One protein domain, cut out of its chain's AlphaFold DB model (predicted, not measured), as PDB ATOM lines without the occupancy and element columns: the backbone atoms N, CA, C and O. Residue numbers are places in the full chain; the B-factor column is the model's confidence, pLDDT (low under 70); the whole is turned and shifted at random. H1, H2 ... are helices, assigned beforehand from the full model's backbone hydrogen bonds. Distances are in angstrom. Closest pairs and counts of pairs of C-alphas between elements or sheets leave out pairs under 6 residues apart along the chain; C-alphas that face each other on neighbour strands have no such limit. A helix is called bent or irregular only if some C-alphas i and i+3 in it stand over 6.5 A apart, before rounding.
ATOM      1  N   LEU A  58     203.632 141.081 204.431       48.47
ATOM      2  CA  LEU A  58     204.409 139.846 204.252       48.47
ATOM      3  C   LEU A  58     205.920 140.066 204.238       48.47
ATOM      4  O   LEU A  58     206.662 139.153 203.876       48.47
ATOM      5  N   ALA A  59     206.400 141.240 204.657       58.50
ATOM      6  CA  ALA A  59     207.815 141.371 204.965       58.50
ATOM      7  C   ALA A  59     208.116 140.515 206.212       58.50
ATOM      8  O   ALA A  59     207.478 140.710 207.252       58.50
ATOM      9  N   PRO A  60     209.065 139.568 206.145       62.06
ATOM     10  CA  PRO A  60     209.505 138.781 207.294       62.06
ATOM     11  C   PRO A  60     209.787 139.574 208.575       62.06
ATOM     12  O   PRO A  60     209.648 139.047 209.680       62.06
ATOM     13  N   GLU A  61     210.159 140.839 208.415       67.50
ATOM     14  CA  GLU A  61     210.386 141.808 209.482       67.50
ATOM     15  C   GLU A  61     209.143 142.044 210.356       67.50
ATOM     16  O   GLU A  61     209.260 142.058 211.581       67.50
ATOM     17  N   TRP A  62     207.945 142.127 209.769       70.88
ATOM     18  CA  TRP A  62     206.692 142.303 210.519       70.88
ATOM     19  C   TRP A  62     206.338 141.074 211.356       70.88
ATOM     20  O   TRP A  62     205.883 141.194 212.493       70.88
ATOM     21  N   ALA A  63     206.582 139.878 210.819       73.25
ATOM     22  CA  ALA A  63     206.324 138.637 211.539       73.25
ATOM     23  C   ALA A  63     207.263 138.496 212.752       73.25
ATOM     24  O   ALA A  63     206.815 138.151 213.850       73.25
ATOM     25  N   ALA A  64     208.549 138.819 212.571       78.88
ATOM     26  CA  ALA A  64     209.532 138.840 213.651       78.88
ATOM     27  C   ALA A  64     209.166 139.873 214.727       78.88
ATOM     28  O   ALA A  64     209.177 139.550 215.919       78.88
ATOM     29  N   TRP A  65     208.758 141.073 214.310       84.44
ATOM     30  CA  TRP A  65     208.263 142.113 215.204       84.44
ATOM     31  C   TRP A  65     207.053 141.643 216.022       84.44
ATOM     32  O   TRP A  65     207.101 141.656 217.253       84.44
ATOM     33  N   PHE A  66     206.002 141.145 215.373       81.75
ATOM     34  CA  PHE A  66     204.780 140.722 216.059       81.75
ATOM     35  C   PHE A  66     205.038 139.568 217.041       81.75
ATOM     36  O   PHE A  66     204.541 139.556 218.174       81.75
ATOM     37  N   GLN A  67     205.873 138.603 216.644       84.62
ATOM     38  CA  GLN A  67     206.294 137.538 217.550       84.62
ATOM     39  C   GLN A  67     207.085 138.083 218.734       84.62
ATOM     40  O   GLN A  67     206.843 137.660 219.862       84.62
ATOM     41  N   SER A  68     207.984 139.042 218.513       87.00
ATOM     42  CA  SER A  68     208.745 139.654 219.600       87.00
ATOM     43  C   SER A  68     207.841 140.406 220.589       87.00
ATOM     44  O   SER A  68     208.010 140.242 221.795       87.00
ATOM     45  N   TRP A  69     206.803 141.105 220.115       87.88
ATOM     46  CA  TRP A  69     205.792 141.725 220.978       87.88
ATOM     47  C   TRP A  69     205.086 140.692 221.863       87.88
ATOM     48  O   TRP A  69     205.012 140.843 223.082       87.88
ATOM     49  N   THR A  70     204.656 139.577 221.267       84.19
ATOM     50  CA  THR A  70     204.032 138.465 222.003       84.19
ATOM     51  C   THR A  70     204.955 137.921 223.104       84.19
ATOM     52  O   THR A  70     204.495 137.572 224.194       84.19
ATOM     53  N   ARG A  71     206.274 137.870 222.864       88.56
ATOM     54  CA  ARG A  71     207.245 137.434 223.879       88.56
ATOM     55  C   ARG A  71     207.476 138.474 224.971       88.56
ATOM     56  O   ARG A  71     207.641 138.073 226.118       88.56
ATOM     57  N   ILE A  72     207.417 139.769 224.664       85.38
ATOM     58  CA  ILE A  72     207.436 140.827 225.687       85.38
ATOM     59  C   ILE A  72     206.231 140.695 226.610       85.38
ATOM     60  O   ILE A  72     206.408 140.654 227.824       85.38
ATOM     61  N   LEU A  73     205.025 140.558 226.054       84.38
ATOM     62  CA  LEU A  73     203.814 140.372 226.858       84.38
ATOM     63  C   LEU A  73     203.920 139.125 227.743       84.38
ATOM     64  O   LEU A  73     203.716 139.201 228.950       84.38
ATOM     65  N   SER A  74     204.369 138.005 227.168       84.50
ATOM     66  CA  SER A  74     204.633 136.788 227.935       84.50
ATOM     67  C   SER A  74     205.655 137.024 229.051       84.50
ATOM     68  O   SER A  74     205.470 136.530 230.157       84.50
ATOM     69  N   ALA A  75     206.749 137.740 228.797       84.50
ATOM     70  CA  ALA A  75     207.745 138.036 229.822       84.50
ATOM     71  C   ALA A  75     207.158 138.897 230.953       84.50
ATOM     72  O   ALA A  75     207.407 138.604 232.120       84.50
ATOM     73  N   ALA A  76     206.333 139.895 230.618       83.31
ATOM     74  CA  ALA A  76     205.639 140.733 231.591       83.31
ATOM     75  C   ALA A  76     204.696 139.910 232.486       83.31
ATOM     76  O   ALA A  76     204.773 140.013 233.712       83.31
ATOM     77  N   ASP A  77     203.889 139.019 231.902       81.88
ATOM     78  CA  ASP A  77     203.006 138.121 232.658       81.88
ATOM     79  C   ASP A  77     203.791 137.247 233.646       81.88
ATOM     80  O   ASP A  77     203.380 137.055 234.795       81.88
ATOM     81  N   HIS A  78     204.960 136.750 233.233       85.06
ATOM     82  CA  HIS A  78     205.823 135.967 234.114       85.06
ATOM     83  C   HIS A  78     206.523 136.815 235.173       85.06
ATOM     84  O   HIS A  78     206.791 136.292 236.246       85.06
ATOM     85  N   ILE A  79     206.785 138.101 234.944       83.31
ATOM     86  CA  ILE A  79     207.288 138.997 235.995       83.31
ATOM     87  C   ILE A  79     206.225 139.200 237.073       83.31
ATOM     88  O   ILE A  79     206.537 139.072 238.256       83.31
ATOM     89  N   PHE A  80     204.965 139.424 236.688       81.31
ATOM     90  CA  PHE A  80     203.865 139.517 237.653       81.31
ATOM     91  C   PHE A  80     203.641 138.198 238.397       81.31
ATOM     92  O   PHE A  80     203.373 138.186 239.601       81.31
ATOM     93  N   ALA A  81     203.782 137.063 237.709       83.00
ATOM     94  CA  ALA A  81     203.778 135.764 238.368       83.00
ATOM     95  C   ALA A  81     204.986 135.608 239.307       83.00
ATOM     96  O   ALA A  81     204.819 135.082 240.405       83.00
ATOM     97  N   LEU A  82     206.174 136.081 238.911       82.75
ATOM     98  CA  LEU A  82     207.403 135.980 239.696       82.75
ATOM     99  C   LEU A  82     207.270 136.767 241.002       82.75
ATOM    100  O   LEU A  82     207.608 136.259 242.061       82.75
ATOM    101  N   GLU A  83     206.730 137.980 240.937       82.19
ATOM    102  CA  GLU A  83     206.435 138.795 242.116       82.19
ATOM    103  C   GLU A  83     205.541 138.034 243.100       82.19
ATOM    104  O   GLU A  83     205.901 137.861 244.264       82.19
ATOM    105  N   ARG A  84     204.434 137.472 242.605       81.00
ATOM    106  CA  ARG A  84     203.506 136.678 243.419       81.00
ATOM    107  C   ARG A  84     204.148 135.433 244.017       81.00
ATOM    108  O   ARG A  84     203.828 135.074 245.142       81.00
ATOM    109  N   VAL A  85     205.043 134.760 243.288       81.00
ATOM    110  CA  VAL A  85     205.746 133.566 243.795       81.00
ATOM    111  C   VAL A  85     206.908 133.863 244.733       81.00
ATOM    112  O   VAL A  85     207.481 132.940 245.305       81.00
ATOM    113  N   LEU A  86     207.239 135.132 244.930       79.25
ATOM    114  CA  LEU A  86     208.219 135.560 245.919       79.25
ATOM    115  C   LEU A  86     207.563 136.107 247.198       79.25
ATOM    116  O   LEU A  86     208.274 136.379 248.166       79.25
ATOM    117  N   GLU A  87     206.232 136.238 247.247       80.88
ATOM    118  CA  GLU A  87     205.526 136.656 248.459       80.88
ATOM    119  C   GLU A  87     205.613 135.571 249.561       80.88
ATOM    120  O   GLU A  87     205.361 134.393 249.285       80.88
ATOM    121  N   PRO A  88     205.915 135.931 250.829       68.56
ATOM    122  CA  PRO A  88     206.143 134.966 251.914       68.56
ATOM    123  C   PRO A  88     204.983 134.000 252.199       68.56
ATOM    124  O   PRO A  88     205.207 132.895 252.689       68.56
ATOM    125  N   GLU A  89     203.746 134.412 251.913       67.12
ATOM    126  CA  GLU A  89     202.529 133.627 252.167       67.12
ATOM    127  C   GLU A  89     201.933 133.011 250.895       67.12
ATOM    128  O   GLU A  89     200.819 132.478 250.915       67.12
ATOM    129  N   ALA A  90     202.647 133.071 249.771       62.78
ATOM    130  CA  ALA A  90     202.093 132.606 248.517       62.78
ATOM    131  C   ALA A  90     201.846 131.086 248.541       62.78
ATOM    132  O   ALA A  90     202.734 130.266 248.789       62.78
ATOM    133  N   LEU A  91     200.607 130.688 248.247       59.75
ATOM    134  CA  LEU A  91     200.244 129.293 248.009       59.75
ATOM    135  C   LEU A  91     200.673 128.915 246.592       59.75
ATOM    136  O   LEU A  91     199.925 129.104 245.632       59.75
ATOM    137  N   LEU A  92     201.898 128.413 246.450       63.03
ATOM    138  CA  LEU A  92     202.519 128.266 245.138       63.03
ATOM    139  C   LEU A  92     202.343 126.899 244.509       63.03
ATOM    140  O   LEU A  92     202.615 125.861 245.106       63.03
ATOM    141  N   THR A  93     201.926 126.933 243.246       67.75
ATOM    142  CA  THR A  93     201.892 125.784 242.339       67.75
ATOM    143  C   THR A  93     203.112 125.714 241.418       67.75
ATOM    144  O   THR A  93     203.280 124.699 240.748       67.75
ATOM    145  N   PHE A  94     203.960 126.751 241.402       74.88
ATOM    146  CA  PHE A  94     205.165 126.838 240.571       74.88
ATOM    147  C   PHE A  94     206.380 127.272 241.390       74.88
ATOM    148  O   PHE A  94     206.275 128.166 242.231       74.88
ATOM    149  N   SER A  95     207.542 126.683 241.103       82.25
ATOM    150  CA  SER A  95     208.831 127.153 241.613       82.25
ATOM    151  C   SER A  95     209.183 128.554 241.075       82.25
ATOM    152  O   SER A  95     209.067 128.782 239.865       82.25
ATOM    153  N   PRO A  96     209.701 129.482 241.905       81.88
ATOM    154  CA  PRO A  96     210.168 130.791 241.438       81.88
ATOM    155  C   PRO A  96     211.235 130.718 240.339       81.88
ATOM    156  O   PRO A  96     211.231 131.534 239.422       81.88
ATOM    157  N   TRP A  97     212.109 129.706 240.373       80.19
ATOM    158  CA  TRP A  97     213.098 129.471 239.314       80.19
ATOM    159  C   TRP A  97     212.449 129.154 237.970       80.19
ATOM    160  O   TRP A  97     212.939 129.591 236.931       80.19
ATOM    161  N   THR A  98     211.344 128.410 237.989       83.88
ATOM    162  CA  THR A  98     210.576 128.067 236.789       83.88
ATOM    163  C   THR A  98     209.970 129.327 236.174       83.88
ATOM    164  O   THR A  98     210.066 129.534 234.966       83.88
ATOM    165  N   VAL A  99     209.423 130.219 237.005       84.44
ATOM    166  CA  VAL A  99     208.847 131.485 236.537       84.44
ATOM    167  C   VAL A  99     209.928 132.445 236.031       84.44
ATOM    168  O   VAL A  99     209.796 132.980 234.933       84.44
ATOM    169  N   ALA A 100     211.033 132.609 236.764       81.69
ATOM    170  CA  ALA A 100     212.156 133.442 236.331       81.69
ATOM    171  C   ALA A 100     212.764 132.945 235.011       81.69
ATOM    172  O   ALA A 100     213.012 133.729 234.098       81.69
ATOM    173  N   ARG A 101     212.932 131.625 234.861       86.06
ATOM    174  CA  ARG A 101     213.376 131.022 233.601       86.06
ATOM    175  C   ARG A 101     212.437 131.364 232.445       86.06
ATOM    176  O   ARG A 101     212.924 131.665 231.363       86.06
ATOM    177  N   ALA A 102     211.124 131.354 232.660       84.88
ATOM    178  CA  ALA A 102     210.169 131.714 231.617       84.88
ATOM    179  C   ALA A 102     210.292 133.189 231.180       84.88
ATOM    180  O   ALA A 102     210.172 133.473 229.987       84.88
ATOM    181  N   VAL A 103     210.610 134.111 232.102       84.62
ATOM    182  CA  VAL A 103     210.959 135.503 231.749       84.62
ATOM    183  C   VAL A 103     212.205 135.530 230.859       84.62
ATOM    184  O   VAL A 103     212.200 136.153 229.797       84.62
ATOM    185  N   LEU A 104     213.269 134.830 231.264       84.50
ATOM    186  CA  LEU A 104     214.534 134.801 230.524       84.50
ATOM    187  C   LEU A 104     214.377 134.188 229.127       84.50
ATOM    188  O   LEU A 104     214.844 134.766 228.153       84.50
ATOM    189  N   GLU A 105     213.663 133.071 228.996       85.06
ATOM    190  CA  GLU A 105     213.410 132.439 227.694       85.06
ATOM    191  C   GLU A 105     212.599 133.351 226.762       85.06
ATOM    192  O   GLU A 105     212.892 133.447 225.572       85.06
ATOM    193  N   ALA A 106     211.584 134.043 227.286       86.94
ATOM    194  CA  ALA A 106     210.785 134.964 226.487       86.94
ATOM    195  C   ALA A 106     211.615 136.175 226.017       86.94
ATOM    196  O   ALA A 106     211.580 136.539 224.843       86.94
ATOM    197  N   THR A 107     212.415 136.765 226.903       85.62
ATOM    198  CA  THR A 107     213.256 137.940 226.600       85.62
ATOM    199  C   THR A 107     214.446 137.613 225.691       85.62
ATOM    200  O   THR A 107     214.804 138.407 224.814       85.62
ATOM    201  N   GLU A 108     215.013 136.413 225.813       86.31
ATOM    202  CA  GLU A 108     216.003 135.876 224.877       86.31
ATOM    203  C   GLU A 108     215.407 135.735 223.471       86.31
ATOM    204  O   GLU A 108     216.021 136.159 222.492       86.31
ATOM    205  N   GLN A 109     214.184 135.206 223.353       87.38
ATOM    206  CA  GLN A 109     213.516 135.083 222.057       87.38
ATOM    207  C   GLN A 109     213.277 136.436 221.386       87.38
ATOM    208  O   GLN A 109     213.423 136.519 220.171       87.38
ATOM    209  N   VAL A 110     212.963 137.495 222.142       87.94
ATOM    210  CA  VAL A 110     212.869 138.866 221.601       87.94
ATOM    211  C   VAL A 110     214.201 139.296 221.006       87.94
ATOM    212  O   VAL A 110     214.264 139.675 219.839       87.94
ATOM    213  N   SER A 111     215.268 139.189 221.800       84.88
ATOM    214  CA  SER A 111     216.622 139.551 221.379       84.88
ATOM    215  C   SER A 111     217.017 138.828 220.102       84.88
ATOM    216  O   SER A 111     217.564 139.422 219.187       84.88
ATOM    217  N   TRP A 112     216.690 137.546 220.043       84.38
ATOM    218  CA  TRP A 112     217.062 136.669 218.959       84.38
ATOM    219  C   TRP A 112     216.190 136.875 217.696       84.38
ATOM    220  O   TRP A 112     216.685 136.757 216.577       84.38
ATOM    221  N   LEU A 113     214.911 137.246 217.844       85.19
ATOM    222  CA  LEU A 113     214.020 137.605 216.730       85.19
ATOM    223  C   LEU A 113     214.343 138.963 216.104       85.19
ATOM    224  O   LEU A 113     213.995 139.177 214.946       85.19
ATOM    225  N   LEU A 114     214.971 139.866 216.855       85.25
ATOM    226  CA  LEU A 114     215.233 141.243 216.433       85.25
ATOM    227  C   LEU A 114     216.719 141.540 216.210       85.25
ATOM    228  O   LEU A 114     217.075 142.683 215.939       85.25
ATOM    229  N   ASP A 115     217.588 140.532 216.320       84.12
ATOM    230  CA  ASP A 115     219.024 140.698 216.116       84.12
ATOM    231  C   ASP A 115     219.325 140.982 214.629       84.12
ATOM    232  O   ASP A 115     219.117 140.102 213.776       84.12
ATOM    233  N   PRO A 116     219.825 142.186 214.284       82.38
ATOM    234  CA  PRO A 116     220.138 142.541 212.906       82.38
ATOM    235  C   PRO A 116     221.300 141.717 212.334       82.38
ATOM    236  O   PRO A 116     221.380 141.577 211.114       82.38
ATOM    237  N   ALA A 117     222.161 141.134 213.177       85.12
ATOM    238  CA  ALA A 117     223.270 140.286 212.745       85.12
ATOM    239  C   ALA A 117     222.806 138.917 212.218       85.12
ATOM    240  O   ALA A 117     223.565 138.211 211.551       85.12
ATOM    241  N   ILE A 118     221.562 138.526 212.500       82.00
ATOM    242  CA  ILE A 118     220.984 137.271 212.020       82.00
ATOM    243  C   ILE A 118     220.344 137.502 210.659       82.00
ATOM    244  O   ILE A 118     219.548 138.413 210.493       82.00
ATOM    245  N   GLU A 119     220.641 136.653 209.678       83.31
ATOM    246  CA  GLU A 119     220.037 136.765 208.348       83.31
ATOM    247  C   GLU A 119     218.499 136.768 208.423       83.31
ATOM    248  O   GLU A 119     217.895 135.957 209.132       83.31
ATOM    249  N   GLU A 120     217.862 137.649 207.648       82.31
ATOM    250  CA  GLU A 120     216.407 137.812 207.610       82.31
ATOM    251  C   GLU A 120     215.686 136.470 207.446       82.31
ATOM    252  O   GLU A 120     214.828 136.134 208.259       82.31
ATOM    253  N   ARG A 121     216.117 135.650 206.480       81.88
ATOM    254  CA  ARG A 121     215.557 134.318 206.212       81.88
ATOM    255  C   ARG A 121     215.600 133.399 207.435       81.88
ATOM    256  O   ARG A 121     214.667 132.630 207.674       81.88
ATOM    257  N   VAL A 122     216.667 133.471 208.234       82.75
ATOM    258  CA  VAL A 122     216.816 132.682 209.468       82.75
ATOM    259  C   VAL A 122     215.845 133.176 210.542       82.75
ATOM    260  O   VAL A 122     215.240 132.353 211.241       82.75
ATOM    261  N   ARG A 123     215.645 134.496 210.646       82.94
ATOM    262  CA  ARG A 123     214.629 135.085 211.532       82.94
ATOM    263  C   ARG A 123     213.220 134.663 211.111       82.94
ATOM    264  O   ARG A 123     212.471 134.175 211.957       82.94
ATOM    265  N   THR A 124     212.898 134.710 209.814       81.12
ATOM    266  CA  THR A 124     211.616 134.229 209.260       81.12
ATOM    267  C   THR A 124     211.366 132.768 209.613       81.12
ATOM    268  O   THR A 124     210.313 132.424 210.147       81.12
ATOM    269  N   ALA A 125     212.346 131.895 209.350       82.44
ATOM    270  CA  ALA A 125     212.218 130.455 209.558       82.44
ATOM    271  C   ALA A 125     211.841 130.119 211.003       82.44
ATOM    272  O   ALA A 125     210.977 129.282 211.273       82.44
ATOM    273  N   ARG A 126     212.490 130.791 211.951       82.81
ATOM    274  CA  ARG A 126     212.265 130.556 213.372       82.81
ATOM    275  C   ARG A 126     211.013 131.266 213.886       82.81
ATOM    276  O   ARG A 126     210.327 130.672 214.710       82.81
ATOM    277  N   CYS A 127     210.643 132.431 213.351       84.94
ATOM    278  CA  CYS A 127     209.330 133.045 213.584       84.94
ATOM    279  C   CYS A 127     208.189 132.085 213.201       84.94
ATOM    280  O   CYS A 127     207.314 131.793 214.016       84.94
ATOM    281  N   LEU A 128     208.247 131.500 212.000       83.12
ATOM    282  CA  LEU A 128     207.302 130.465 211.563       83.12
ATOM    283  C   LEU A 128     207.369 129.213 212.453       83.12
ATOM    284  O   LEU A 128     206.349 128.582 212.737       83.12
ATOM    285  N   GLY A 129     208.566 128.863 212.928       85.06
ATOM    286  CA  GLY A 129     208.774 127.810 213.918       85.06
ATOM    287  C   GLY A 129     208.023 128.058 215.231       85.06
ATOM    288  O   GLY A 129     207.355 127.146 215.717       85.06
ATOM    289  N   LEU A 130     208.103 129.275 215.773       83.62
ATOM    290  CA  LEU A 130     207.413 129.696 216.995       83.62
ATOM    291  C   LEU A 130     205.892 129.710 216.804       83.62
ATOM    292  O   LEU A 130     205.188 129.026 217.544       83.62
ATOM    293  N   LEU A 131     205.398 130.358 215.743       82.00
ATOM    294  CA  LEU A 131     203.971 130.373 215.387       82.00
ATOM    295  C   LEU A 131     203.388 128.960 215.298       82.00
ATOM    296  O   LEU A 131     202.304 128.669 215.801       82.00
ATOM    297  N   ARG A 132     204.143 128.035 214.700       85.56
ATOM    298  CA  ARG A 132     203.731 126.636 214.599       85.56
ATOM    299  C   ARG A 132     203.694 125.936 215.951       85.56
ATOM    300  O   ARG A 132     202.829 125.083 216.158       85.56
ATOM    301  N   GLN A 133     204.652 126.212 216.835       83.50
ATOM    302  CA  GLN A 133     204.648 125.657 218.189       83.50
ATOM    303  C   GLN A 133     203.424 126.143 218.967       83.50
ATOM    304  O   GLN A 133     202.746 125.316 219.582       83.50
ATOM    305  N   ASP A 134     203.097 127.430 218.857       81.19
ATOM    306  CA  ASP A 134     201.940 128.038 219.513       81.19
ATOM    307  C   ASP A 134     200.624 127.459 218.968       81.19
ATOM    308  O   ASP A 134     199.807 126.963 219.746       81.19
ATOM    309  N   ALA A 135     200.462 127.363 217.644       82.75
ATOM    310  CA  ALA A 135     199.287 126.742 217.025       82.75
ATOM    311  C   ALA A 135     199.128 125.258 217.420       82.75
ATOM    312  O   ALA A 135     198.026 124.780 217.697       82.75
ATOM    313  N   LYS A 136     200.232 124.498 217.525       86.94
ATOM    314  CA  LYS A 136     200.198 123.115 218.039       86.94
ATOM    315  C   LYS A 136     199.788 123.058 219.511       86.94
ATOM    316  O   LYS A 136     199.069 122.138 219.905       86.94
ATOM    317  N   ALA A 137     200.258 123.996 220.331       79.94
ATOM    318  CA  ALA A 137     199.889 124.076 221.737       79.94
ATOM    319  C   ALA A 137     198.397 124.392 221.900       79.94
ATOM    320  O   ALA A 137     197.696 123.630 222.570       79.94
ATOM    321  N   GLN A 138     197.900 125.421 221.212       81.19
ATOM    322  CA  GLN A 138     196.484 125.796 221.196       81.19
ATOM    323  C   GLN A 138     195.604 124.644 220.712       81.19
ATOM    324  O   GLN A 138     194.645 124.284 221.391       81.19
ATOM    325  N   LYS A 139     195.997 123.951 219.635       88.00
ATOM    326  CA  LYS A 139     195.292 122.754 219.160       88.00
ATOM    327  C   LYS A 139     195.172 121.673 220.236       88.00
ATOM    328  O   LYS A 139     194.134 121.022 220.341       88.00
ATOM    329  N   ARG A 140     196.219 121.424 221.034       85.19
ATOM    330  CA  ARG A 140     196.147 120.436 222.132       85.19
ATOM    331  C   ARG A 140     195.153 120.861 223.207       85.19
ATOM    332  O   ARG A 140     194.394 120.015 223.672       85.19
ATOM    333  N   VAL A 141     195.134 122.145 223.570       80.19
ATOM    334  CA  VAL A 141     194.155 122.702 224.517       80.19
ATOM    335  C   VAL A 141     192.739 122.580 223.951       80.19
ATOM    336  O   VAL A 141     191.863 122.051 224.628       80.19
ATOM    337  N   ALA A 142     192.530 122.959 222.690       81.62
ATOM    338  CA  ALA A 142     191.253 122.841 221.992       81.62
ATOM    339  C   ALA A 142     190.722 121.397 221.994       81.62
ATOM    340  O   ALA A 142     189.568 121.159 222.342       81.62
ATOM    341  N   ASN A 143     191.592 120.417 221.715       89.25
ATOM    342  CA  ASN A 143     191.248 118.996 221.811       89.25
ATOM    343  C   ASN A 143     190.870 118.579 223.240       89.25
ATOM    344  O   ASN A 143     189.892 117.860 223.430       89.25
ATOM    345  N   ALA A 144     191.622 119.028 224.251       85.94
ATOM    346  CA  ALA A 144     191.318 118.729 225.651       85.94
ATOM    347  C   ALA A 144     189.959 119.309 226.087       85.94
ATOM    348  O   ALA A 144     189.251 118.687 226.880       85.94
ATOM    349  N   LEU A 145     189.586 120.463 225.531       87.38
ATOM    350  CA  LEU A 145     188.300 121.127 225.743       87.38
ATOM    351  C   LEU A 145     187.178 120.609 224.828       87.38
ATOM    352  O   LEU A 145     186.030 120.998 225.018       87.38
ATOM    353  N   ARG A 146     187.483 119.724 223.865       94.50
ATOM    354  CA  ARG A 146     186.554 119.240 222.824       94.50
ATOM    355  C   ARG A 146     185.924 120.372 221.997       94.50
ATOM    356  O   ARG A 146     184.757 120.294 221.630       94.50
ATOM    357  N   ASN A 147     186.697 121.420 221.714       91.56
ATOM    358  CA  ASN A 147     186.279 122.523 220.851       91.56
ATOM    359  C   ASN A 147     186.713 122.239 219.401       91.56
ATOM    360  O   ASN A 147     187.865 122.484 219.041       91.56
ATOM    361  N   GLU A 148     185.806 121.681 218.595       97.38
ATOM    362  CA  GLU A 148     186.074 121.288 217.200       97.38
ATOM    363  C   GLU A 148     186.377 122.486 216.293       97.38
ATOM    364  O   GLU A 148     187.280 122.408 215.463       97.38
ATOM    365  N   GLU A 149     185.692 123.612 216.503       93.06
ATOM    366  CA  GLU A 149     185.909 124.846 215.745       93.06
ATOM    367  C   GLU A 149     187.340 125.362 215.930       93.06
ATOM    368  O   GLU A 149     188.058 125.594 214.958       93.06
ATOM    369  N   LEU A 150     187.802 125.454 217.180       82.88
ATOM    370  CA  LEU A 150     189.159 125.909 217.480       82.88
ATOM    371  C   LEU A 150     190.224 124.919 216.977       82.88
ATOM    372  O   LEU A 150     191.324 125.322 216.593       82.88
ATOM    373  N   VAL A 151     189.919 123.615 216.961       91.00
ATOM    374  CA  VAL A 151     190.804 122.612 216.350       91.00
ATOM    375  C   VAL A 151     190.952 122.857 214.850       91.00
ATOM    376  O   VAL A 151     192.074 122.742 214.350       91.00
ATOM    377  N   GLU A 152     189.866 123.196 214.155       93.62
ATOM    378  CA  GLU A 152     189.905 123.465 212.718       93.62
ATOM    379  C   GLU A 152     190.641 124.765 212.398       93.62
ATOM    380  O   GLU A 152     191.566 124.741 211.590       93.62
ATOM    381  N   GLN A 153     190.376 125.844 213.139       85.88
ATOM    382  CA  GLN A 153     191.148 127.090 213.032       85.88
ATOM    383  C   GLN A 153     192.653 126.836 213.220       85.88
ATOM    384  O   GLN A 153     193.486 127.296 212.440       85.88
ATOM    385  N   CYS A 154     193.034 126.022 214.212       85.62
ATOM    386  CA  CYS A 154     194.435 125.644 214.392       85.62
ATOM    387  C   CYS A 154     194.992 124.823 213.212       85.62
ATOM    388  O   CYS A 154     196.187 124.909 212.926       85.62
ATOM    389  N   ASN A 155     194.183 123.989 212.549       92.25
ATOM    390  CA  ASN A 155     194.612 123.235 211.367       92.25
ATOM    391  C   ASN A 155     194.859 124.154 210.169       92.25
ATOM    392  O   ASN A 155     195.868 123.960 209.489       92.25
ATOM    393  N   GLU A 156     193.979 125.132 209.946       88.12
ATOM    394  CA  GLU A 156     194.118 126.154 208.903       88.12
ATOM    395  C   GLU A 156     195.429 126.923 209.090       88.12
ATOM    396  O   GLU A 156     196.306 126.855 208.229       88.12
ATOM    397  N   ILE A 157     195.655 127.474 210.289       84.00
ATOM    398  CA  ILE A 157     196.893 128.187 210.652       84.00
ATOM    399  C   ILE A 157     198.135 127.314 210.410       84.00
ATOM    400  O   ILE A 157     199.145 127.760 209.862       84.00
ATOM    401  N   LEU A 158     198.090 126.037 210.806       86.94
ATOM    402  CA  LEU A 158     199.193 125.101 210.562       86.94
ATOM    403  C   LEU A 158     199.409 124.813 209.067       86.94
ATOM    404  O   LEU A 158     200.537 124.505 208.670       86.94
ATOM    405  N   GLY A 159     198.354 124.866 208.254       87.31
ATOM    406  CA  GLY A 159     198.413 124.810 206.796       87.31
ATOM    407  C   GLY A 159     199.095 126.043 206.211       87.31
ATOM    408  O   GLY A 159     200.050 125.900 205.443       87.31
ATOM    409  N   ASP A 160     198.689 127.230 206.652       85.94
ATOM    410  CA  ASP A 160     199.222 128.508 206.177       85.94
ATOM    411  C   ASP A 160     200.699 128.675 206.522       85.94
ATOM    412  O   ASP A 160     201.507 129.011 205.656       85.94
ATOM    413  N   ILE A 161     201.107 128.301 207.738       84.69
ATOM    414  CA  ILE A 161     202.524 128.311 208.126       84.69
ATOM    415  C   ILE A 161     203.361 127.408 207.210       84.69
ATOM    416  O   ILE A 161     204.485 127.762 206.854       84.69
ATOM    417  N   ARG A 162     202.845 126.237 206.806       88.25
ATOM    418  CA  ARG A 162     203.558 125.350 205.867       88.25
ATOM    419  C   ARG A 162     203.649 125.955 204.470       88.25
ATOM    420  O   ARG A 162     204.669 125.766 203.808       88.25
ATOM    421  N   LYS A 163     202.601 126.650 204.022       86.94
ATOM    422  CA  LYS A 163     202.582 127.345 202.733       86.94
ATOM    423  C   LYS A 163     203.626 128.466 202.719       86.94
ATOM    424  O   LYS A 163     204.508 128.438 201.866       86.94
ATOM    425  N   LEU A 164     203.615 129.332 203.733       82.38
ATOM    426  CA  LEU A 164     204.599 130.406 203.907       82.38
ATOM    427  C   LEU A 164     206.025 129.859 204.007       82.38
ATOM    428  O   LEU A 164     206.927 130.334 203.328       82.38
ATOM    429  N   ALA A 165     206.238 128.801 204.794       84.06
ATOM    430  CA  ALA A 165     207.548 128.162 204.899       84.06
ATOM    431  C   ALA A 165     208.090 127.716 203.533       84.06
ATOM    432  O   ALA A 165     209.274 127.882 203.247       84.06
ATOM    433  N   LYS A 166     207.221 127.178 202.669       85.94
ATOM    434  CA  LYS A 166     207.583 126.794 201.304       85.94
ATOM    435  C   LYS A 166     207.879 128.012 200.426       85.94
ATOM    436  O   LYS A 166     208.841 127.964 199.668       85.94
ATOM    437  N   GLU A 167     207.080 129.072 200.525       82.88
ATOM    438  CA  GLU A 167     207.255 130.317 199.763       82.88
ATOM    439  C   GLU A 167     208.577 131.023 200.092       82.88
ATOM    440  O   GLU A 167     209.280 131.455 199.183       82.88
ATOM    441  N   PHE A 168     208.962 131.060 201.368       76.75
ATOM    442  CA  PHE A 168     210.250 131.603 201.819       76.75
ATOM    443  C   PHE A 168     211.411 130.602 201.696       76.75
ATOM    444  O   PHE A 168     212.536 130.894 202.108       76.75
ATOM    445  N   GLU A 169     211.149 129.406 201.159       83.31
ATOM    446  CA  GLU A 169     212.111 128.307 201.054       83.31
ATOM    447  C   GLU A 169     212.807 127.987 202.393       83.31
ATOM    448  O   GLU A 169     213.998 127.675 202.446       83.31
ATOM    449  N   VAL A 170     212.089 128.090 203.509       80.81
ATOM    450  CA  VAL A 170     212.617 127.816 204.848       80.81
ATOM    451  C   VAL A 170     212.093 126.493 205.381       80.81
ATOM    452  O   VAL A 170     210.909 126.166 205.300       80.81
ATOM    453  N   ALA A 171     212.985 125.708 205.977       77.56
ATOM    454  CA  ALA A 171     212.598 124.468 206.623       77.56
ATOM    455  C   ALA A 171     211.965 124.764 207.990       77.56
ATOM    456  O   ALA A 171     212.649 125.112 208.950       77.56
ATOM    457  N   VAL A 172     210.655 124.549 208.104       74.06
ATOM    458  CA  VAL A 172     209.964 124.472 209.397       74.06
ATOM    459  C   VAL A 172     209.877 122.992 209.783       74.06
ATOM    460  O   VAL A 172     208.825 122.356 209.685       74.06
ATOM    461  N   GLU A 173     211.016 122.390 210.139       61.28
ATOM    462  CA  GLU A 173     211.106 120.937 210.345       61.28
ATOM    463  C   GLU A 173     210.132 120.420 211.413       61.28
ATOM    464  O   GLU A 173     209.962 120.970 212.504       61.28
ATOM    465  N   GLU A 174     209.489 119.292 211.117       49.38
ATOM    466  CA  GLU A 174     208.783 118.460 212.082       49.38
ATOM    467  C   GLU A 174     209.769 117.470 212.695       49.38
ATOM    468  O   GLU A 174     209.801 116.302 212.318       49.38
ATOM    469  N   LEU A 222     213.841 129.926 248.568       68.25
ATOM    470  CA  LEU A 222     214.774 130.978 248.228       68.25
ATOM    471  C   LEU A 222     215.038 131.787 249.487       68.25
ATOM    472  O   LEU A 222     214.095 132.174 250.177       68.25
ATOM    473  N   ASP A 223     216.307 132.050 249.778       80.88
ATOM    474  CA  ASP A 223     216.605 133.139 250.697       80.88
ATOM    475  C   ASP A 223     216.259 134.488 250.041       80.88
ATOM    476  O   ASP A 223     216.083 134.607 248.822       80.88
ATOM    477  N   GLU A 224     216.139 135.527 250.865       76.50
ATOM    478  CA  GLU A 224     215.798 136.872 250.403       76.50
ATOM    479  C   GLU A 224     216.784 137.397 249.340       76.50
ATOM    480  O   GLU A 224     216.383 138.089 248.403       76.50
ATOM    481  N   GLY A 225     218.069 137.040 249.438       77.81
ATOM    482  CA  GLY A 225     219.090 137.429 248.469       77.81
ATOM    483  C   GLY A 225     218.870 136.783 247.102       77.81
ATOM    484  O   GLY A 225     218.940 137.464 246.079       77.81
ATOM    485  N   GLN A 226     218.547 135.491 247.072       79.44
ATOM    486  CA  GLN A 226     218.244 134.750 245.849       79.44
ATOM    487  C   GLN A 226     216.948 135.233 245.189       79.44
ATOM    488  O   GLN A 226     216.908 135.398 243.968       79.44
ATOM    489  N   ALA A 227     215.908 135.513 245.981       76.50
ATOM    490  CA  ALA A 227     214.656 136.094 245.498       76.50
ATOM    491  C   ALA A 227     214.888 137.458 244.825       76.50
ATOM    492  O   ALA A 227     214.464 137.681 243.687       76.50
ATOM    493  N   ARG A 228     215.636 138.348 245.495       76.00
ATOM    494  CA  ARG A 228     216.019 139.660 244.949       76.00
ATOM    495  C   ARG A 228     216.856 139.528 243.682       76.00
ATOM    496  O   ARG A 228     216.615 140.262 242.728       76.00
ATOM    497  N   TYR A 229     217.813 138.599 243.654       80.06
ATOM    498  CA  TYR A 229     218.625 138.323 242.470       80.06
ATOM    499  C   TYR A 229     217.752 137.910 241.280       80.06
ATOM    500  O   TYR A 229     217.839 138.527 240.221       80.06
ATOM    501  N   LEU A 230     216.868 136.925 241.462       76.81
ATOM    502  CA  LEU A 230     215.993 136.439 240.395       76.81
ATOM    503  C   LEU A 230     215.108 137.538 239.819       76.81
ATOM    504  O   LEU A 230     215.014 137.670 238.599       76.81
ATOM    505  N   LEU A 231     214.472 138.327 240.684       78.38
ATOM    506  CA  LEU A 231     213.592 139.399 240.242       78.38
ATOM    507  C   LEU A 231     214.379 140.516 239.545       78.38
ATOM    508  O   LEU A 231     213.975 140.956 238.471       78.38
ATOM    509  N   ARG A 232     215.540 140.913 240.085       80.88
ATOM    510  CA  ARG A 232     216.420 141.912 239.458       80.88
ATOM    511  C   ARG A 232     216.881 141.477 238.069       80.88
ATOM    512  O   ARG A 232     216.758 142.260 237.133       80.88
ATOM    513  N   GLU A 233     217.397 140.259 237.919       81.31
ATOM    514  CA  GLU A 233     217.869 139.786 236.611       81.31
ATOM    515  C   GLU A 233     216.706 139.605 235.625       81.31
ATOM    516  O   GLU A 233     216.833 139.969 234.459       81.31
ATOM    517  N   SER A 234     215.542 139.133 236.084       80.88
ATOM    518  CA  SER A 234     214.338 139.020 235.244       80.88
ATOM    519  C   SER A 234     213.884 140.386 234.717       80.88
ATOM    520  O   SER A 234     213.641 140.536 233.520       80.88
ATOM    521  N   LEU A 235     213.837 141.401 235.589       79.62
ATOM    522  CA  LEU A 235     213.530 142.784 235.212       79.62
ATOM    523  C   LEU A 235     214.588 143.363 234.267       79.62
ATOM    524  O   LEU A 235     214.235 144.051 233.311       79.62
ATOM    525  N   ARG A 236     215.869 143.048 234.491       78.25
ATOM    526  CA  ARG A 236     216.969 143.486 233.626       78.25
ATOM    527  C   ARG A 236     216.825 142.990 232.200       78.25
ATOM    528  O   ARG A 236     216.852 143.793 231.270       78.25
ATOM    529  N   TRP A 237     216.648 141.686 232.029       81.94
ATOM    530  CA  TRP A 237     216.503 141.089 230.705       81.94
ATOM    531  C   TRP A 237     215.206 141.506 230.017       81.94
ATOM    532  O   TRP A 237     215.209 141.761 228.813       81.94
ATOM    533  N   PHE A 238     214.118 141.655 230.778       83.44
ATOM    534  CA  PHE A 238     212.874 142.228 230.269       83.44
ATOM    535  C   PHE A 238     213.044 143.651 229.777       83.44
ATOM    536  O   PHE A 238     212.522 143.991 228.713       83.44
ATOM    537  N   GLY A 239     213.821 144.443 230.512       78.81
ATOM    538  CA  GLY A 239     214.266 145.736 230.053       78.81
ATOM    539  C   GLY A 239     214.970 145.596 228.703       78.81
ATOM    540  O   GLY A 239     214.418 145.942 227.666       78.81
ATOM    541  N   ILE A 240     216.154 144.995 228.662       80.06
ATOM    542  CA  ILE A 240     216.951 144.891 227.424       80.06
ATOM    543  C   ILE A 240     216.115 144.429 226.209       80.06
ATOM    544  O   ILE A 240     216.196 145.030 225.136       80.06
ATOM    545  N   ALA A 241     215.259 143.416 226.380       83.12
ATOM    546  CA  ALA A 241     214.343 142.939 225.344       83.12
ATOM    547  C   ALA A 241     213.311 143.991 224.900       83.12
ATOM    548  O   ALA A 241     213.140 144.210 223.700       83.12
ATOM    549  N   SER A 242     212.646 144.658 225.846       83.19
ATOM    550  CA  SER A 242     211.671 145.713 225.547       83.19
ATOM    551  C   SER A 242     212.320 146.878 224.808       83.19
ATOM    552  O   SER A 242     211.774 147.347 223.813       83.19
ATOM    553  N   HIS A 243     213.518 147.296 225.228       82.44
ATOM    554  CA  HIS A 243     214.239 148.365 224.540       82.44
ATOM    555  C   HIS A 243     214.562 147.983 223.107       82.44
ATOM    556  O   HIS A 243     214.227 148.725 222.193       82.44
ATOM    557  N   ARG A 244     215.125 146.790 222.886       82.50
ATOM    558  CA  ARG A 244     215.389 146.282 221.531       82.50
ATOM    559  C   ARG A 244     214.139 146.287 220.657       82.50
ATOM    560  O   ARG A 244     214.214 146.729 219.517       82.50
ATOM    561  N   HIS A 245     213.001 145.843 221.185       85.44
ATOM    562  CA  HIS A 245     211.739 145.849 220.450       85.44
ATOM    563  C   HIS A 245     211.284 147.244 220.039       85.44
ATOM    564  O   HIS A 245     210.994 147.475 218.867       85.44
ATOM    565  N   PHE A 246     211.246 148.184 220.977       82.81
ATOM    566  CA  PHE A 246     210.795 149.535 220.667       82.81
ATOM    567  C   PHE A 246     211.801 150.286 219.782       82.81
ATOM    568  O   PHE A 246     211.384 150.926 218.816       82.81
ATOM    569  N   SER A 247     213.109 150.133 220.008       80.31
ATOM    570  CA  SER A 247     214.141 150.697 219.127       80.31
ATOM    571  C   SER A 247     214.057 150.141 217.707       80.31
ATOM    572  O   SER A 247     214.213 150.896 216.753       80.31
ATOM    573  N   TYR A 248     213.746 148.849 217.546       80.00
ATOM    574  CA  TYR A 248     213.522 148.244 216.229       80.00
ATOM    575  C   TYR A 248     212.377 148.928 215.461       80.00
ATOM    576  O   TYR A 248     212.422 149.029 214.240       80.00
ATOM    577  N   CYS A 249     211.378 149.463 216.169       76.62
ATOM    578  CA  CYS A 249     210.262 150.205 215.573       76.62
ATOM    579  C   CYS A 249     210.556 151.702 215.374       76.62
ATOM    580  O   CYS A 249     209.654 152.460 215.022       76.62
ATOM    581  N   GLY A 250     211.781 152.150 215.654       80.25
ATOM    582  CA  GLY A 250     212.155 153.560 215.590       80.25
ATOM    583  C   GLY A 250     211.610 154.411 216.738       80.25
ATOM    584  O   GLY A 250     211.621 155.636 216.627       80.25
ATOM    585  N   PHE A 251     211.141 153.804 217.836       77.38
ATOM    586  CA  PHE A 251     210.828 154.576 219.037       77.38
ATOM    587  C   PHE A 251     212.127 155.026 219.700       77.38
ATOM    588  O   PHE A 251     212.970 154.205 220.070       77.38
ATOM    589  N   ASP A 252     212.258 156.337 219.877       74.50
ATOM    590  CA  ASP A 252     213.275 156.907 220.746       74.50
ATOM    591  C   ASP A 252     212.843 156.701 222.200       74.50
ATOM    592  O   ASP A 252     211.847 157.260 222.665       74.50
ATOM    593  N   LEU A 253     213.571 155.836 222.901       69.81
ATOM    594  CA  LEU A 253     213.337 155.568 224.312       69.81
ATOM    595  C   LEU A 253     214.073 156.555 225.224       69.81
ATOM    596  O   LEU A 253     213.883 156.498 226.442       69.81
ATOM    597  N   ALA A 254     214.874 157.474 224.669       61.47
ATOM    598  CA  ALA A 254     215.502 158.546 225.424       61.47
ATOM    599  C   ALA A 254     214.416 159.487 225.979       61.47
ATOM    600  O   ALA A 254     213.912 160.381 225.306       61.47
ATOM    601  N   GLY A 255     214.027 159.257 227.234       51.38
ATOM    602  CA  GLY A 255     212.995 160.027 227.936       51.38
ATOM    603  C   GLY A 255     211.734 159.239 228.293       51.38
ATOM    604  O   GLY A 255     210.864 159.779 228.976       51.38
ATOM    605  N   LEU A 256     211.632 157.966 227.900       51.50
ATOM    606  CA  LEU A 256     210.582 157.079 228.398       51.50
ATOM    607  C   LEU A 256     210.952 156.611 229.812       51.50
ATOM    608  O   LEU A 256     211.729 155.674 230.005       51.50
ATOM    609  N   GLU A 257     210.382 157.266 230.829       50.38
ATOM    610  CA  GLU A 257     210.362 156.718 232.186       50.38
ATOM    611  C   GLU A 257     209.485 155.461 232.175       50.38
ATOM    612  O   GLU A 257     208.259 155.520 232.283       50.38
ATOM    613  N   VAL A 258     210.104 154.292 232.014       50.44
ATOM    614  CA  VAL A 258     209.398 153.029 232.223       50.44
ATOM    615  C   VAL A 258     209.142 152.896 233.716       50.44
ATOM    616  O   VAL A 258     210.024 152.533 234.498       50.44
ATOM    617  N   VAL A 259     207.909 153.191 234.107       46.59
ATOM    618  CA  VAL A 259     207.412 152.943 235.455       46.59
ATOM    619  C   VAL A 259     207.239 151.436 235.608       46.59
ATOM    620  O   VAL A 259     206.182 150.877 235.320       46.59
ATOM    621  N   LEU A 260     208.289 150.756 236.070       48.25
ATOM    622  CA  LEU A 260     208.096 149.464 236.711       48.25
ATOM    623  C   LEU A 260     207.199 149.722 237.936       48.25
ATOM    624  O   LEU A 260     207.539 150.508 238.823       48.25
ATOM    625  N   VAL A 261     206.009 149.117 237.910       45.81
ATOM    626  CA  VAL A 261     204.950 149.116 238.942       45.81
ATOM    627  C   VAL A 261     205.584 148.731 240.322       45.81
ATOM    628  O   VAL A 261     206.741 148.310 240.348       45.81
ATOM    629  N   PRO A 262     204.920 148.920 241.489       43.19
ATOM    630  CA  PRO A 262     205.483 149.025 242.853       43.19
ATOM    631  C   PRO A 262     206.581 148.047 243.304       43.19
ATOM    632  O   PRO A 262     207.289 148.346 244.267       43.19
ATOM    633  N   SER A 263     206.772 146.926 242.623       45.12
ATOM    634  CA  SER A 263     207.844 145.945 242.793       45.12
ATOM    635  C   SER A 263     209.247 146.577 242.832       45.12
ATOM    636  O   SER A 263     210.086 146.162 243.631       45.12
ATOM    637  N   ALA A 264     209.507 147.645 242.063       46.03
ATOM    638  CA  ALA A 264     210.783 148.375 242.124       46.03
ATOM    639  C   ALA A 264     211.024 149.047 243.495       46.03
ATOM    640  O   ALA A 264     212.146 149.043 244.005       46.03
ATOM    641  N   LYS A 265     209.956 149.550 244.141       47.47
ATOM    642  CA  LYS A 265     209.999 150.100 245.510       47.47
ATOM    643  C   LYS A 265     210.245 149.014 246.555       47.47
ATOM    644  O   LYS A 265     210.968 149.268 247.512       47.47
ATOM    645  N   VAL A 266     209.663 147.827 246.370       46.81
ATOM    646  CA  VAL A 266     209.842 146.682 247.283       46.81
ATOM    647  C   VAL A 266     211.297 146.195 247.289       46.81
ATOM    648  O   VAL A 266     211.796 145.751 248.317       46.81
ATOM    649  N   LEU A 267     212.008 146.342 246.168       48.22
ATOM    650  CA  LEU A 267     213.387 145.866 246.004       48.22
ATOM    651  C   LEU A 267     214.463 146.945 246.174       48.22
ATOM    652  O   LEU A 267     215.649 146.625 246.109       48.22
ATOM    653  N   GLY A 268     214.075 148.211 246.355       53.56
ATOM    654  CA  GLY A 268     215.017 149.332 246.386       53.56
ATOM    655  C   GLY A 268     215.771 149.535 245.067       53.56
ATOM    656  O   GLY A 268     216.888 150.049 245.083       53.56
ATOM    657  N   LEU A 269     215.194 149.111 243.936       49.25
ATOM    658  CA  LEU A 269     215.771 149.375 242.618       49.25
ATOM    659  C   LEU A 269     215.541 150.853 242.254       49.25
ATOM    660  O   LEU A 269     214.465 151.386 242.548       49.25
ATOM    661  N   PRO A 270     216.519 151.534 241.629       48.91
ATOM    662  CA  PRO A 270     216.329 152.906 241.178       48.91
ATOM    663  C   PRO A 270     215.124 152.985 240.229       48.91
ATOM    664  O   PRO A 270     214.956 152.141 239.351       48.91
ATOM    665  N   GLN A 271     214.278 154.011 240.398       49.59
ATOM    666  CA  GLN A 271     213.085 154.230 239.559       49.59
ATOM    667  C   GLN A 271     213.421 154.360 238.067       49.59
ATOM    668  O   GLN A 271     212.558 154.141 237.222       49.59
ATOM    669  N   ARG A 272     214.673 154.697 237.743       52.75
ATOM    670  CA  ARG A 272     215.177 154.853 236.382       52.75
ATOM    671  C   ARG A 272     216.085 153.690 236.025       52.75
ATOM    672  O   ARG A 272     217.302 153.789 236.075       52.75
ATOM    673  N   PHE A 273     215.468 152.570 235.675       47.44
ATOM    674  CA  PHE A 273     216.192 151.348 235.326       47.44
ATOM    675  C   PHE A 273     217.022 151.480 234.028       47.44
ATOM    676  O   PHE A 273     218.018 150.789 233.840       47.44
ATOM    677  N   TRP A 274     216.621 152.384 233.132       45.31
ATOM    678  CA  TRP A 274     217.122 152.440 231.756       45.31
ATOM    679  C   TRP A 274     218.243 153.442 231.510       45.31
ATOM    680  O   TRP A 274     219.048 153.225 230.610       45.31
ATOM    681  N   GLU A 275     218.330 154.503 232.317       46.16
ATOM    682  CA  GLU A 275     219.353 155.542 232.142       46.16
ATOM    683  C   GLU A 275     220.770 155.007 232.408       46.16
ATOM    684  O   GLU A 275     221.708 155.428 231.744       46.16
ATOM    685  N   GLU A 276     220.935 154.042 233.320       47.16
ATOM    686  CA  GLU A 276     222.252 153.468 233.642       47.16
ATOM    687  C   GLU A 276     222.661 152.325 232.692       47.16
ATOM    688  O   GLU A 276     223.835 152.201 232.350       47.16
ATOM    689  N   GLN A 277     221.714 151.503 232.219       46.94
ATOM    690  CA  GLN A 277     222.005 150.343 231.355       46.94
ATOM    691  C   GLN A 277     222.222 150.720 229.876       46.94
ATOM    692  O   GLN A 277     222.992 150.048 229.192       46.94
ATOM    693  N   ALA A 278     221.580 151.785 229.375       43.66
ATOM    694  CA  ALA A 278     221.774 152.251 227.995       43.66
ATOM    695  C   ALA A 278     223.218 152.727 227.737       43.66
ATOM    696  O   ALA A 278     223.738 152.582 226.635       43.66
ATOM    697  N   VAL A 279     223.899 153.229 228.774       46.34
ATOM    698  CA  VAL A 279     225.274 153.742 228.679       46.34
ATOM    699  C   VAL A 279     226.313 152.617 228.561       46.34
ATOM    700  O   VAL A 279     227.353 152.825 227.941       46.34
ATOM    701  N   GLU A 280     226.051 151.428 229.118       48.53
ATOM    702  CA  GLU A 280     227.000 150.302 229.071       48.53
ATOM    703  C   GLU A 280     226.991 149.547 227.731       48.53
ATOM    704  O   GLU A 280     228.020 148.995 227.349       48.53
ATOM    705  N   HIS A 281     225.865 149.514 227.008       44.81
ATOM    706  CA  HIS A 281     225.729 148.703 225.788       44.81
ATOM    707  C   HIS A 281     226.051 149.431 224.473       44.81
ATOM    708  O   HIS A 281     226.359 148.754 223.494       44.81
TER     709      HIS A 281
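AT A GLANCE: This is residues 58 to 174 and 222 to 281 of the 287 residues of an uncharacterized protein of Dehalococcoidia bacterium (UniProt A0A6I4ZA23). Three long helices, H1, H2 and H5, lie side by side as a bundle, and at one end of it a helical hairpin of H3 and H4 slants away, H3 making a V with H1. On the far side of the bundle from this hairpin, a loop and the two short helices H6 and H7 run loosely near H5. The printed part has 177 residues with seven named helices, H1 to H7 in order along the chain, and no named strand; its class is all helix. It is only just compact, close to loose, with a radius of gyration of the C-alphas of 18.6 A, and only just flat, spanning 50 by 40 by 22 A.

HOW THE PARTS SIT: H1, residues 60 to 86, is the longest helix and forms a bundle, helices side by side, with H2, residues 96 to 113, and H5, residues 224 to 248. H1 and H2 are a hairpin and touch at a shallow tilt of 16 degrees, opposite ways; their closest C-alphas, of Ala 75 and Val 103, are 4.5 A apart. H5 touches H2 at a shallow tilt of 19 degrees, the same way, closest at the C-alphas of Thr 107 and Ala 241, 5.3 A. H5 also touches H1, opposite ways at a shallow tilt of 20 degrees, closest at the C-alphas of Ile 72 and Ser 242, 6.5 A. H3, residues 120 to 145, touches H1 at a steep tilt of 54 degrees, the same way; H3 touches H1 with residues 120 to 131 alone, and H1 touches H3 with residues 60 to 67 alone; the closest C-alphas, of Pro 60 and Thr 124, are 5.4 A apart. H2 and H3, a hairpin, only just touch, with 3 pairs of C-alphas within 8 A, closest at Leu 113 and Arg 123, 5.8 A. H4, residues 148 to 167, forms a hairpin with H3, at a shallow tilt of 15 degrees; the closest C-alphas, of Lys 139 and Val 151, are 5.3 A apart. H4 is apart from H1 and H2. H6, residues 263 to 267, and H7, residues 273 to 281, are each close to H5 but not clearly touching: the closest C-alphas are those of Arg 228 and Leu 267, 6.8 A, and of Gly 239 and Trp 274, 7.5 A. In H1 to H6 every O i to N i+4 pair is within hydrogen-bond range; in H7 1 of 5 is, and 1 of 6 O i to N i+3 pairs.

IN THESE COORDINATES: H1 is 38.8 A long from C-alpha 60 at (209.505, 138.781, 207.294); H3 is 37.4 A, H5 36.1 A, H4 28.9 A and H2 25.9 A. H7 is only just irregular, C-alphas 273 and 276 being 6.6 A apart, and ends at C-alpha 281 at (225.729, 148.703, 225.788).

THE WHOLE: The C-alphas farthest apart, of Glu 89 and Glu 167, are 52.7 A apart. Residues 175 to 221 are not printed, and C-alphas 174 and 222 are 38.7 A apart across the cut. The link from H5 to H6, residues 249 to 262, is long. Mean pLDDT of the printed part is 76.0; residues 58 to 61, 88 to 93, 173 to 174, 222 and 253 to 281 are under 70.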